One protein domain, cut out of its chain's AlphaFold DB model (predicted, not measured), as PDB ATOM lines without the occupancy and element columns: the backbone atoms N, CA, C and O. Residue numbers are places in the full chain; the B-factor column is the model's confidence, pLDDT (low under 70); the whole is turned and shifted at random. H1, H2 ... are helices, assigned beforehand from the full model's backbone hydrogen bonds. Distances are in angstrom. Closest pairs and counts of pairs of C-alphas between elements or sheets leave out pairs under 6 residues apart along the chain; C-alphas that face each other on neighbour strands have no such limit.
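What this domain is: This is residues 84 to 169 of the 170 residues of an uncharacterized protein of Amycolatopsis australiensis (UniProt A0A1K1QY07). One long helix, H4, crosses one side of a small group of three shorter helices and runs on past them as an arm, so that residues 159 to 169 stick out from an otherwise compact body. The three shorter helices, H1, H2 and H3, fold back and forth with their centres at the corners of a triangle, and a long loop leads from H3 to the beginning of H4. The printed part has 86 residues, with four named helices in the order H1, H2, H3, H4 and no named strand: the class is all helix. The whole is only just compact, close to loose, with a radius of gyration of the C-alphas of 13.9 A, and elongated, spanning 48 by 24 by 23 A.

How they stand to each other: H4, residues 140 to 168, touches H3, residues 122 to 128, with its residues 143 to 150 alone; the closest C-alphas, of Ala 146 and Val 127, are 5.1 A apart. These two form a helical hairpin, opposite ways at a steep tilt of 40 degrees. H4 touches H1, residues 84 to 100, at a steep tilt of 58 degrees, opposite ways; the closest C-alphas are those of Trp 154 and Tyr 91, 6.5 A apart. H4 touches H2, residues 104 to 116, with its residues 140 to 144 alone, at a steep tilt of 64 degrees, the same way; the closest C-alphas are those of Val 140 and Ser 105, 6.3 A apart. H1 and H2 are a helical hairpin, touching at a shallow tilt of 30 degrees, opposite ways, with the C-alphas of Ile 97 and Arg 107 closest at 6.4 A. H2 and H3, also a helical hairpin, only just touch, with 3 pairs of C-alphas within 8 A; the closest are those of Ala 112 and Ile 128, 6.3 A apart. H1 and H3 are close but not clearly touching, with the C-alphas of Gln 90 and Met 124 closest at 6.9 A. In H2 and H3 every O i to N i+4 pair is within hydrogen-bond range; in H1 12 of 13 are, and in H4 22 of 25.

Where its parts are: H4 is 42.7 A from C-alpha 140 at (266.578, 396.572, 187.725) to C-alpha 168 at (296.552, 380.117, 213.258). H1 begins at C-alpha 84, at (292.838, 391.496, 195.302), and is 24.7 A long. H2 is 18.3 A long and H3 10.0 A.

The domain as a whole: The C-alphas of Leu 138 and Ala 169 are the two farthest apart, at 48.0 A. Residues 159 to 169, of which 159 to 168 belong to H4, stand free; without them the body spans 29 by 24 by 19 A. The printed part has no cut. The links H1 to H2 and H2 to H3 are tight, and the link H3 to H4, 11 residues, is long. The mean pLDDT of the printed part is 85.0; residue 132 and residues 162 to 169 are under 70.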
ATOM      1  N   ASN A  84     293.933 391.781 194.366       83.88
ATOM      2  CA  ASN A  84     292.838 391.496 195.302       83.88
ATOM      3  C   ASN A  84     292.394 392.719 196.124       83.88
ATOM      4  O   ASN A  84     291.269 392.747 196.627       83.88
ATOM      5  N   SER A  85     293.253 393.731 196.287       88.00
ATOM      6  CA  SER A  85     292.895 394.953 197.010       88.00
ATOM      7  C   SER A  85     291.802 395.713 196.264       88.00
ATOM      8  O   SER A  85     290.825 396.119 196.875       88.00
ATOM      9  N   ALA A  86     291.896 395.855 194.942       86.00
ATOM     10  CA  ALA A  86     290.824 396.486 194.170       86.00
ATOM     11  C   ALA A  86     289.526 395.665 194.238       86.00
ATOM     12  O   ALA A  86     288.433 396.216 194.363       86.00
ATOM     13  N   GLU A  87     289.658 394.342 194.183       88.12
ATOM     14  CA  GLU A  87     288.541 393.404 194.208       88.12
ATOM     15  C   GLU A  87     287.725 393.469 195.501       88.12
ATOM     16  O   GLU A  87     286.506 393.629 195.446       88.12
ATOM     17  N   VAL A  88     288.372 393.446 196.671       88.62
ATOM     18  CA  VAL A  88     287.646 393.519 197.950       88.62
ATOM     19  C   VAL A  88     286.891 394.844 198.109       88.62
ATOM     20  O   VAL A  88     285.810 394.899 198.700       88.62
ATOM     21  N   TRP A  89     287.417 395.920 197.523       89.31
ATOM     22  CA  TRP A  89     286.759 397.221 197.527       89.31
ATOM     23  C   TRP A  89     285.488 397.247 196.675       89.31
ATOM     24  O   TRP A  89     284.547 397.955 197.034       89.31
ATOM     25  N   GLN A  90     285.380 396.419 195.630       89.75
ATOM     26  CA  GLN A  90     284.114 396.237 194.906       89.75
ATOM     27  C   GLN A  90     282.998 395.771 195.834       89.75
ATOM     28  O   GLN A  90     281.878 396.284 195.765       89.75
ATOM     29  N   TYR A  91     283.312 394.843 196.738       90.00
ATOM     30  CA  TYR A  91     282.360 394.357 197.722       90.00
ATOM     31  C   TYR A  91     281.974 395.439 198.729       90.00
ATOM     32  O   TYR A  91     280.788 395.706 198.906       90.00
ATOM     33  N   TYR A  92     282.951 396.092 199.362       89.12
ATOM     34  CA  TYR A  92     282.673 397.072 200.416       89.12
ATOM     35  C   TYR A  92     281.848 398.262 199.919       89.12
ATOM     36  O   TYR A  92     280.889 398.666 200.579       89.12
ATOM     37  N   ILE A  93     282.156 398.773 198.725       89.94
ATOM     38  CA  ILE A  93     281.365 399.834 198.091       89.94
ATOM     39  C   ILE A  93     279.944 399.356 197.796       89.94
ATOM     40  O   ILE A  93     278.979 400.065 198.085       89.94
ATOM     41  N   SER A  94     279.802 398.131 197.287       90.56
ATOM     42  CA  SER A  94     278.494 397.557 196.972       90.56
ATOM     43  C   SER A  94     277.639 397.305 198.204       90.56
ATOM     44  O   SER A  94     276.442 397.597 198.184       90.56
ATOM     45  N   ALA A  95     278.244 396.807 199.283       89.06
ATOM     46  CA  ALA A  95     277.599 396.610 200.573       89.06
ATOM     47  C   ALA A  95     277.093 397.942 201.135       89.06
ATOM     48  O   ALA A  95     275.919 398.060 201.482       89.06
ATOM     49  N   SER A  96     277.959 398.961 201.145       87.62
ATOM     50  CA  SER A  96     277.637 400.290 201.662       87.62
ATOM     51  C   SER A  96     276.499 400.956 200.881       87.62
ATOM     52  O   SER A  96     275.502 401.357 201.482       87.62
ATOM     53  N   ILE A  97     276.568 400.979 199.544       89.00
ATOM     54  CA  ILE A  97     275.482 401.510 198.700       89.00
ATOM     55  C   ILE A  97     274.192 400.697 198.864       89.00
ATOM     56  O   ILE A  97     273.108 401.273 198.942       89.00
ATOM     57  N   SER A  98     274.278 399.366 198.954       89.19
ATOM     58  CA  SER A  98     273.090 398.520 199.126       89.19
ATOM     59  C   SER A  98     272.388 398.750 200.465       89.19
ATOM     60  O   SER A  98     271.160 398.691 200.511       89.19
ATOM     61  N   ALA A  99     273.150 399.024 201.527       86.38
ATOM     62  CA  ALA A  99     272.622 399.325 202.853       86.38
ATOM     63  C   ALA A  99     272.024 400.739 202.942       86.38
ATOM     64  O   ALA A  99     270.992 400.927 203.585       86.38
ATOM     65  N   ALA A 100     272.642 401.724 202.283       86.50
ATOM     66  CA  ALA A 100     272.213 403.121 202.343       86.50
ATOM     67  C   ALA A 100     271.039 403.451 201.401       86.50
ATOM     68  O   ALA A 100     270.249 404.351 201.684       86.50
ATOM     69  N   VAL A 101     270.901 402.733 200.280       89.44
ATOM     70  CA  VAL A 101     270.004 403.129 199.182       89.44
ATOM     71  C   VAL A 101     268.933 402.069 198.944       89.44
ATOM     72  O   VAL A 101     269.193 401.002 198.380       89.44
ATOM     73  N   ALA A 102     267.701 402.374 199.356       90.06
ATOM     74  CA  ALA A 102     266.553 401.484 199.181       90.06
ATOM     75  C   ALA A 102     266.048 401.427 197.727       90.06
ATOM     76  O   ALA A 102     265.625 400.364 197.275       90.06
ATOM     77  N   ASP A 103     266.100 402.548 196.999       93.38
ATOM     78  CA  ASP A 103     265.691 402.594 195.593       93.38
ATOM     79  C   ASP A 103     266.706 401.866 194.706       93.38
ATOM     80  O   ASP A 103     267.890 402.201 194.674       93.38
ATOM     81  N   LEU A 104     266.241 400.849 193.983       91.81
ATOM     82  CA  LEU A 104     267.127 399.972 193.226       91.81
ATOM     83  C   LEU A 104     267.737 400.659 192.000       91.81
ATOM     84  O   LEU A 104     268.875 400.357 191.653       91.81
ATOM     85  N   SER A 105     267.015 401.575 191.349       91.69
ATOM     86  CA  SER A 105     267.537 402.290 190.179       91.69
ATOM     87  C   SER A 105     268.663 403.242 190.601       91.69
ATOM     88  O   SER A 105     269.786 403.115 190.114       91.69
ATOM     89  N   ALA A 106     268.416 404.068 191.626       92.44
ATOM     90  CA  ALA A 106     269.413 404.956 192.220       92.44
ATOM     91  C   ALA A 106     270.627 404.195 192.774       92.44
ATOM     92  O   ALA A 106     271.759 404.666 192.679       92.44
ATOM     93  N   ARG A 107     270.418 402.993 193.325       92.81
ATOM     94  CA  ARG A 107     271.508 402.116 193.767       92.81
ATOM     95  C   ARG A 107     272.453 401.775 192.614       92.81
ATOM     96  O   ARG A 107     273.664 401.904 192.775       92.81
ATOM     97  N   PHE A 108     271.922 401.358 191.465       93.00
ATOM     98  CA  PHE A 108     272.750 401.029 190.300       93.00
ATOM     99  C   PHE A 108     273.433 402.252 189.696       93.00
ATOM    100  O   PHE A 108     274.582 402.132 189.277       93.00
ATOM    101  N   ASP A 109     272.789 403.420 189.712       91.75
ATOM    102  CA  ASP A 109     273.434 404.669 189.298       91.75
ATOM    103  C   ASP A 109     274.629 405.016 190.192       91.75
ATOM    104  O   ASP A 109     275.700 405.366 189.696       91.75
ATOM    105  N   LEU A 110     274.489 404.851 191.509       90.88
ATOM    106  CA  LEU A 110     275.575 405.099 192.458       90.88
ATOM    107  C   LEU A 110     276.710 404.081 192.329       90.88
ATOM    108  O   LEU A 110     277.877 404.470 192.386       90.88
ATOM    109  N   LEU A 111     276.397 402.799 192.108       90.88
ATOM    110  CA  LEU A 111     277.417 401.790 191.811       90.88
ATOM    111  C   LEU A 111     278.150 402.130 190.509       90.88
ATOM    112  O   LEU A 111     279.380 402.122 190.475       90.88
ATOM    113  N   ALA A 112     277.423 402.496 189.453       90.31
ATOM    114  CA  ALA A 112     278.029 402.879 188.184       90.31
ATOM    115  C   ALA A 112     278.931 404.115 188.334       90.31
ATOM    116  O   ALA A 112     280.020 404.149 187.760       90.31
ATOM    117  N   ALA A 113     278.508 405.103 189.127       89.69
ATOM    118  CA  ALA A 113     279.270 406.318 189.396       89.69
ATOM    119  C   ALA A 113     280.537 406.057 190.229       89.69
ATOM    120  O   ALA A 113     281.574 406.659 189.957       89.69
ATOM    121  N   ALA A 114     280.486 405.147 191.209       88.25
ATOM    122  CA  ALA A 114     281.634 404.825 192.060       88.25
ATOM    123  C   ALA A 114     282.824 404.252 191.268       88.25
ATOM    124  O   ALA A 114     283.980 404.496 191.622       88.25
ATOM    125  N   TRP A 115     282.545 403.529 190.179       86.06
ATOM    126  CA  TRP A 115     283.554 402.815 189.390       86.06
ATOM    127  C   TRP A 115     283.861 403.442 188.026       86.06
ATOM    128  O   TRP A 115     284.826 403.024 187.385       86.06
ATOM    129  N   ALA A 116     283.107 404.464 187.605       85.25
ATOM    130  CA  ALA A 116     283.257 405.113 186.299       85.25
ATOM    131  C   ALA A 116     284.690 405.603 186.030       85.25
ATOM    132  O   ALA A 116     285.262 405.311 184.982       85.25
ATOM    133  N   ASP A 117     285.302 406.282 187.004       79.50
ATOM    134  CA  ASP A 117     286.668 406.812 186.862       79.50
ATOM    135  C   ASP A 117     287.756 405.737 187.040       79.50
ATOM    136  O   ASP A 117     288.932 405.997 186.789       79.50
ATOM    137  N   LEU A 118     287.386 404.547 187.527       79.50
ATOM    138  CA  LEU A 118     288.301 403.441 187.830       79.50
ATOM    139  C   LEU A 118     288.270 402.342 186.756       79.50
ATOM    140  O   LEU A 118     288.948 401.329 186.903       79.50
ATOM    141  N   GLY A 119     287.514 402.553 185.673       75.50
ATOM    142  CA  GLY A 119     287.513 401.689 184.492       75.50
ATOM    143  C   GLY A 119     286.613 400.457 184.574       75.50
ATOM    144  O   GLY A 119     286.737 399.609 183.700       75.50
ATOM    145  N   TYR A 120     285.711 400.379 185.562       75.25
ATOM    146  CA  TYR A 120     284.808 399.243 185.813       75.25
ATOM    147  C   TYR A 120     285.524 397.888 185.930       75.25
ATOM    148  O   TYR A 120     285.742 397.207 184.930       75.25
ATOM    149  N   PRO A 121     285.844 397.442 187.154       80.75
ATOM    150  CA  PRO A 121     286.334 396.084 187.353       80.75
ATOM    151  C   PRO A 121     285.362 395.034 186.783       80.75
ATOM    152  O   PRO A 121     284.153 395.260 186.780       80.75
ATOM    153  N   GLU A 122     285.881 393.892 186.326       82.12
ATOM    154  CA  GLU A 122     285.123 392.891 185.553       82.12
ATOM    155  C   GLU A 122     283.833 392.429 186.252       82.12
ATOM    156  O   GLU A 122     282.750 392.586 185.690       82.12
ATOM    157  N   GLU A 123     283.923 391.967 187.506       86.06
ATOM    158  CA  GLU A 123     282.748 391.518 188.274       86.06
ATOM    159  C   GLU A 123     281.708 392.647 188.447       86.06
ATOM    160  O   GLU A 123     280.501 392.415 188.360       86.06
ATOM    161  N   MET A 124     282.154 393.895 188.627       88.44
ATOM    162  CA  MET A 124     281.258 395.050 188.707       88.44
ATOM    163  C   MET A 124     280.632 395.393 187.354       88.44
ATOM    164  O   MET A 124     279.475 395.805 187.300       88.44
ATOM    165  N   SER A 125     281.355 395.205 186.250       88.25
ATOM    166  CA  SER A 125     280.806 395.392 184.906       88.25
ATOM    167  C   SER A 125     279.623 394.454 184.662       88.25
ATOM    168  O   SER A 125     278.627 394.884 184.084       88.25
ATOM    169  N   GLU A 126     279.679 393.214 185.150       90.00
ATOM    170  CA  GLU A 126     278.548 392.275 185.082       90.00
ATOM    171  C   GLU A 126     277.363 392.714 185.953       90.00
ATOM    172  O   GLU A 126     276.212 392.457 185.613       90.00
ATOM    173  N   VAL A 127     277.611 393.417 187.061       91.44
ATOM    174  CA  VAL A 127     276.545 393.982 187.901       91.44
ATOM    175  C   VAL A 127     275.905 395.205 187.250       91.44
ATOM    176  O   VAL A 127     274.686 395.363 187.329       91.44
ATOM    177  N   ILE A 128     276.686 396.078 186.609       90.12
ATOM    178  CA  ILE A 128     276.171 397.285 185.943       90.12
ATOM    179  C   ILE A 128     275.541 396.955 184.578       90.12
ATOM    180  O   ILE A 128     274.601 397.641 184.176       90.12
ATOM    181  N   TYR A 129     276.003 395.898 183.899       90.19
ATOM    182  CA  TYR A 129     275.568 395.486 182.555       90.19
ATOM    183  C   TYR A 129     275.357 393.951 182.434       90.19
ATOM    184  O   TYR A 129     276.072 393.288 181.680       90.19
ATOM    185  N   PRO A 130     274.369 393.362 183.135       83.19
ATOM    186  CA  PRO A 130     274.230 391.907 183.306       83.19
ATOM    187  C   PRO A 130     273.779 391.129 182.064       83.19
ATOM    188  O   PRO A 130     274.151 389.969 181.902       83.19
ATOM    189  N   GLU A 131     272.977 391.727 181.179       70.44
ATOM    190  CA  GLU A 131     272.496 391.072 179.956       70.44
ATOM    191  C   GLU A 131     272.404 392.087 178.806       70.44
ATOM    192  O   GLU A 131     271.819 393.164 178.939       70.44
ATOM    193  N   SER A 132     272.961 391.750 177.638       61.75
ATOM    194  CA  SER A 132     272.878 392.519 176.374       61.75
ATOM    195  C   SER A 132     273.408 393.968 176.383       61.75
ATOM    196  O   SER A 132     273.194 394.702 175.420       61.75
ATOM    197  N   GLY A 133     274.136 394.377 177.429       72.12
ATOM    198  CA  GLY A 133     274.685 395.734 177.557       72.12
ATOM    199  C   GLY A 133     273.670 396.780 178.025       72.12
ATOM    200  O   GLY A 133     273.958 397.975 177.972       72.12
ATOM    201  N   VAL A 134     272.486 396.359 178.488       85.25
ATOM    202  CA  VAL A 134     271.501 397.270 179.083       85.25
ATOM    203  C   VAL A 134     271.946 397.626 180.508       85.25
ATOM    204  O   VAL A 134     272.189 396.712 181.298       85.25
ATOM    205  N   PRO A 135     272.032 398.921 180.865       89.38
ATOM    206  CA  PRO A 135     272.368 399.339 182.221       89.38
ATOM    207  C   PRO A 135     271.369 398.831 183.269       89.38
ATOM    208  O   PRO A 135     270.150 398.935 183.093       89.38
ATOM    209  N   SER A 136     271.871 398.377 184.414       91.88
ATOM    210  CA  SER A 136     271.061 397.852 185.522       91.88
ATOM    211  C   SER A 136     270.074 398.856 186.119       91.88
ATOM    212  O   SER A 136     269.027 398.444 186.614       91.88
ATOM    213  N   HIS A 137     270.329 400.166 186.022       90.06
ATOM    214  CA  HIS A 137     269.355 401.180 186.445       90.06
ATOM    215  C   HIS A 137     268.089 401.192 185.565       90.06
ATOM    216  O   HIS A 137     267.028 401.598 186.041       90.06
ATOM    217  N   LEU A 138     268.178 400.703 184.316       89.25
ATOM    218  CA  LEU A 138     267.054 400.536 183.383       89.25
ATOM    219  C   LEU A 138     266.445 399.131 183.439       89.25
ATOM    220  O   LEU A 138     265.244 398.982 183.215       89.25
ATOM    221  N   TYR A 139     267.246 398.104 183.751       91.56
ATOM    222  CA  TYR A 139     266.777 396.723 183.910       91.56
ATOM    223  C   TYR A 139     267.050 396.168 185.315       91.56
ATOM    224  O   TYR A 139     267.818 395.228 185.531       91.56
ATOM    225  N   VAL A 140     266.353 396.758 186.285       91.44
ATOM    226  CA  VAL A 140     266.578 396.572 187.725       91.44
ATOM    227  C   VAL A 140     266.531 395.115 188.190       91.44
ATOM    228  O   VAL A 140     267.293 394.738 189.079       91.44
ATOM    229  N   SER A 141     265.657 394.276 187.626       91.62
ATOM    230  CA  SER A 141     265.546 392.871 188.038       91.62
ATOM    231  C   SER A 141     266.784 392.054 187.664       91.62
ATOM    232  O   SER A 141     267.265 391.282 188.492       91.62
ATOM    233  N   ALA A 142     267.323 392.251 186.456       91.38
ATOM    234  CA  ALA A 142     268.555 391.594 186.022       91.38
ATOM    235  C   ALA A 142     269.756 392.108 186.829       91.38
ATOM    236  O   ALA A 142     270.526 391.307 187.359       91.38
ATOM    237  N   GLY A 143     269.845 393.431 187.019       93.00
ATOM    238  CA  GLY A 143     270.870 394.050 187.861       93.00
ATOM    239  C   GLY A 143     270.842 393.530 189.291       93.00
ATOM    240  O   GLY A 143     271.879 393.231 189.875       93.00
ATOM    241  N   SER A 144     269.647 393.359 189.856       93.62
ATOM    242  CA  SER A 144     269.473 392.861 191.223       93.62
ATOM    243  C   SER A 144     269.898 391.401 191.347       93.62
ATOM    244  O   SER A 144     270.581 391.058 192.305       93.62
ATOM    245  N   ALA A 145     269.573 390.549 190.369       93.56
ATOM    246  CA  ALA A 145     270.044 389.165 190.349       93.56
ATOM    247  C   ALA A 145     271.580 389.077 190.254       93.56
ATOM    248  O   ALA A 145     272.193 388.275 190.964       93.56
ATOM    249  N   ALA A 146     272.202 389.918 189.420       93.50
ATOM    250  CA  ALA A 146     273.656 390.000 189.297       93.50
ATOM    251  C   ALA A 146     274.313 390.516 190.585       93.50
ATOM    252  O   ALA A 146     275.227 389.873 191.098       93.50
ATOM    253  N   LEU A 147     273.790 391.600 191.168       94.31
ATOM    254  CA  LEU A 147     274.269 392.146 192.439       94.31
ATOM    255  C   LEU A 147     274.143 391.124 193.574       94.31
ATOM    256  O   LEU A 147     275.076 390.964 194.352       94.31
ATOM    257  N   THR A 148     273.030 390.389 193.666       94.75
ATOM    258  CA  THR A 148     272.878 389.322 194.665       94.75
ATOM    259  C   THR A 148     273.934 388.237 194.483       94.75
ATOM    260  O   THR A 148     274.575 387.858 195.460       94.75
ATOM    261  N   ARG A 149     274.166 387.763 193.251       94.38
ATOM    262  CA  ARG A 149     275.195 386.749 192.971       94.38
ATOM    263  C   ARG A 149     276.592 387.244 193.350       94.38
ATOM    264  O   ARG A 149     277.321 386.521 194.024       94.38
ATOM    265  N   PHE A 150     276.923 388.472 192.957       93.56
ATOM    266  CA  PHE A 150     278.173 389.142 193.297       93.56
ATOM    267  C   PHE A 150     278.373 389.219 194.819       93.56
ATOM    268  O   PHE A 150     279.374 388.736 195.347       93.56
ATOM    269  N   MET A 151     277.381 389.749 195.542       92.69
ATOM    270  CA  MET A 151     277.443 389.912 196.996       92.69
ATOM    271  C   MET A 151     277.574 388.571 197.722       92.69
ATOM    272  O   MET A 151     278.386 388.459 198.637       92.69
ATOM    273  N   SER A 152     276.825 387.545 197.308       92.25
ATOM    274  CA  SER A 152     276.919 386.207 197.903       92.25
ATOM    275  C   SER A 152     278.282 385.554 197.661       92.25
ATOM    276  O   SER A 152     278.848 384.981 198.591       92.25
ATOM    277  N   GLY A 153     278.845 385.684 196.453       91.75
ATOM    278  CA  GLY A 153     280.184 385.170 196.151       91.75
ATOM    279  C   GLY A 153     281.268 385.825 197.009       91.75
ATOM    280  O   GLY A 153     282.134 385.143 197.557       91.75
ATOM    281  N   TRP A 154     281.196 387.143 197.205       90.69
ATOM    282  CA  TRP A 154     282.126 387.856 198.085       90.69
ATOM    283  C   TRP A 154     281.937 387.545 199.564       90.69
ATOM    284  O   TRP A 154     282.929 387.396 200.273       90.69
ATOM    285  N   GLN A 155     280.698 387.400 200.034       89.12
ATOM    286  CA  GLN A 155     280.427 386.979 201.410       89.12
ATOM    287  C   GLN A 155     281.068 385.620 201.714       89.12
ATOM    288  O   GLN A 155     281.672 385.460 202.776       89.12
ATOM    289  N   GLU A 156     281.006 384.663 200.784       87.94
ATOM    290  CA  GLU A 156     281.683 383.369 200.917       87.94
ATOM    291  C   GLU A 156     283.214 383.534 200.957       87.94
ATOM    292  O   GLU A 156     283.859 383.064 201.901       87.94
ATOM    293  N   LYS A 157     283.797 384.274 199.996       87.88
ATOM    294  CA  LYS A 157     285.246 384.568 199.946       87.88
ATOM    295  C   LYS A 157     285.745 385.220 201.248       87.88
ATOM    296  O   LYS A 157     286.780 384.820 201.785       87.88
ATOM    297  N   LEU A 158     285.016 386.207 201.772       85.81
ATOM    298  CA  LEU A 158     285.380 386.950 202.984       85.81
ATOM    299  C   LEU A 158     285.201 386.131 204.265       85.81
ATOM    300  O   LEU A 158     286.071 386.173 205.139       85.81
ATOM    301  N   SER A 159     284.151 385.312 204.349       83.06
ATOM    302  CA  SER A 159     283.915 384.436 205.505       83.06
ATOM    303  C   SER A 159     285.054 383.425 205.696       83.06
ATOM    304  O   SER A 159     285.445 383.121 206.828       83.06
ATOM    305  N   CYS A 160     285.661 382.955 204.603       81.94
ATOM    306  CA  CYS A 160     286.844 382.093 204.647       81.94
ATOM    307  C   CYS A 160     288.076 382.787 205.261       81.94
ATOM    308  O   CYS A 160     288.887 382.128 205.913       81.94
ATOM    309  N   ARG A 161     288.210 384.118 205.136       81.00
ATOM    310  CA  ARG A 161     289.318 384.867 205.763       81.00
ATOM    311  C   ARG A 161     289.249 384.805 207.292       81.00
ATOM    312  O   ARG A 161     290.279 384.643 207.945       81.00
ATOM    313  N   ILE A 162     288.037 384.870 207.855       66.88
ATOM    314  CA  ILE A 162     287.785 384.710 209.298       66.88
ATOM    315  C   ILE A 162     288.157 383.297 209.757       66.88
ATOM    316  O   ILE A 162     288.785 383.133 210.805       66.88
ATOM    317  N   ALA A 163     287.785 382.278 208.978       62.94
ATOM    318  CA  ALA A 163     288.110 380.890 209.294       62.94
ATOM    319  C   ALA A 163     289.630 380.668 209.352       62.94
ATOM    320  O   ALA A 163     290.117 380.096 210.327       62.94
ATOM    321  N   ASN A 164     290.373 381.208 208.381       63.00
ATOM    322  CA  ASN A 164     291.828 381.068 208.308       63.00
ATOM    323  C   ASN A 164     292.542 381.660 209.532       63.00
ATOM    324  O   ASN A 164     293.462 381.037 210.051       63.00
ATOM    325  N   LEU A 165     292.100 382.807 210.064       60.53
ATOM    326  CA  LEU A 165     292.694 383.377 211.283       60.53
ATOM    327  C   LEU A 165     292.518 382.492 212.520       60.53
ATOM    328  O   LEU A 165     293.431 382.385 213.335       60.53
ATOM    329  N   ARG A 166     291.361 381.835 212.666       55.88
ATOM    330  CA  ARG A 166     291.091 380.944 213.809       55.88
ATOM    331  C   ARG A 166     291.959 379.688 213.784       55.88
ATOM    332  O   ARG A 166     292.201 379.102 214.834       55.88
ATOM    333  N   THR A 167     292.431 379.277 212.611       54.16
ATOM    334  CA  THR A 167     293.329 378.125 212.462       54.16
ATOM    335  C   THR A 167     294.759 378.436 212.911       54.16
ATOM    336  O   THR A 167     295.430 377.534 213.389       54.16
ATOM    337  N   PHE A 168     295.210 379.694 212.820       42.69
ATOM    338  CA  PHE A 168     296.552 380.117 213.258       42.69
ATOM    339  C   PHE A 168     296.630 380.553 214.732       42.69
ATOM    340  O   PHE A 168     297.717 380.841 215.226       42.69
ATOM    341  N   ALA A 169     295.492 380.626 215.428       46.00
ATOM    342  CA  ALA A 169     295.406 380.985 216.846       46.00
ATOM    343  C   ALA A 169     295.335 379.766 217.796       46.00
ATOM    344  O   ALA A 169     295.190 379.958 219.004       46.00
TER     345      ALA A 169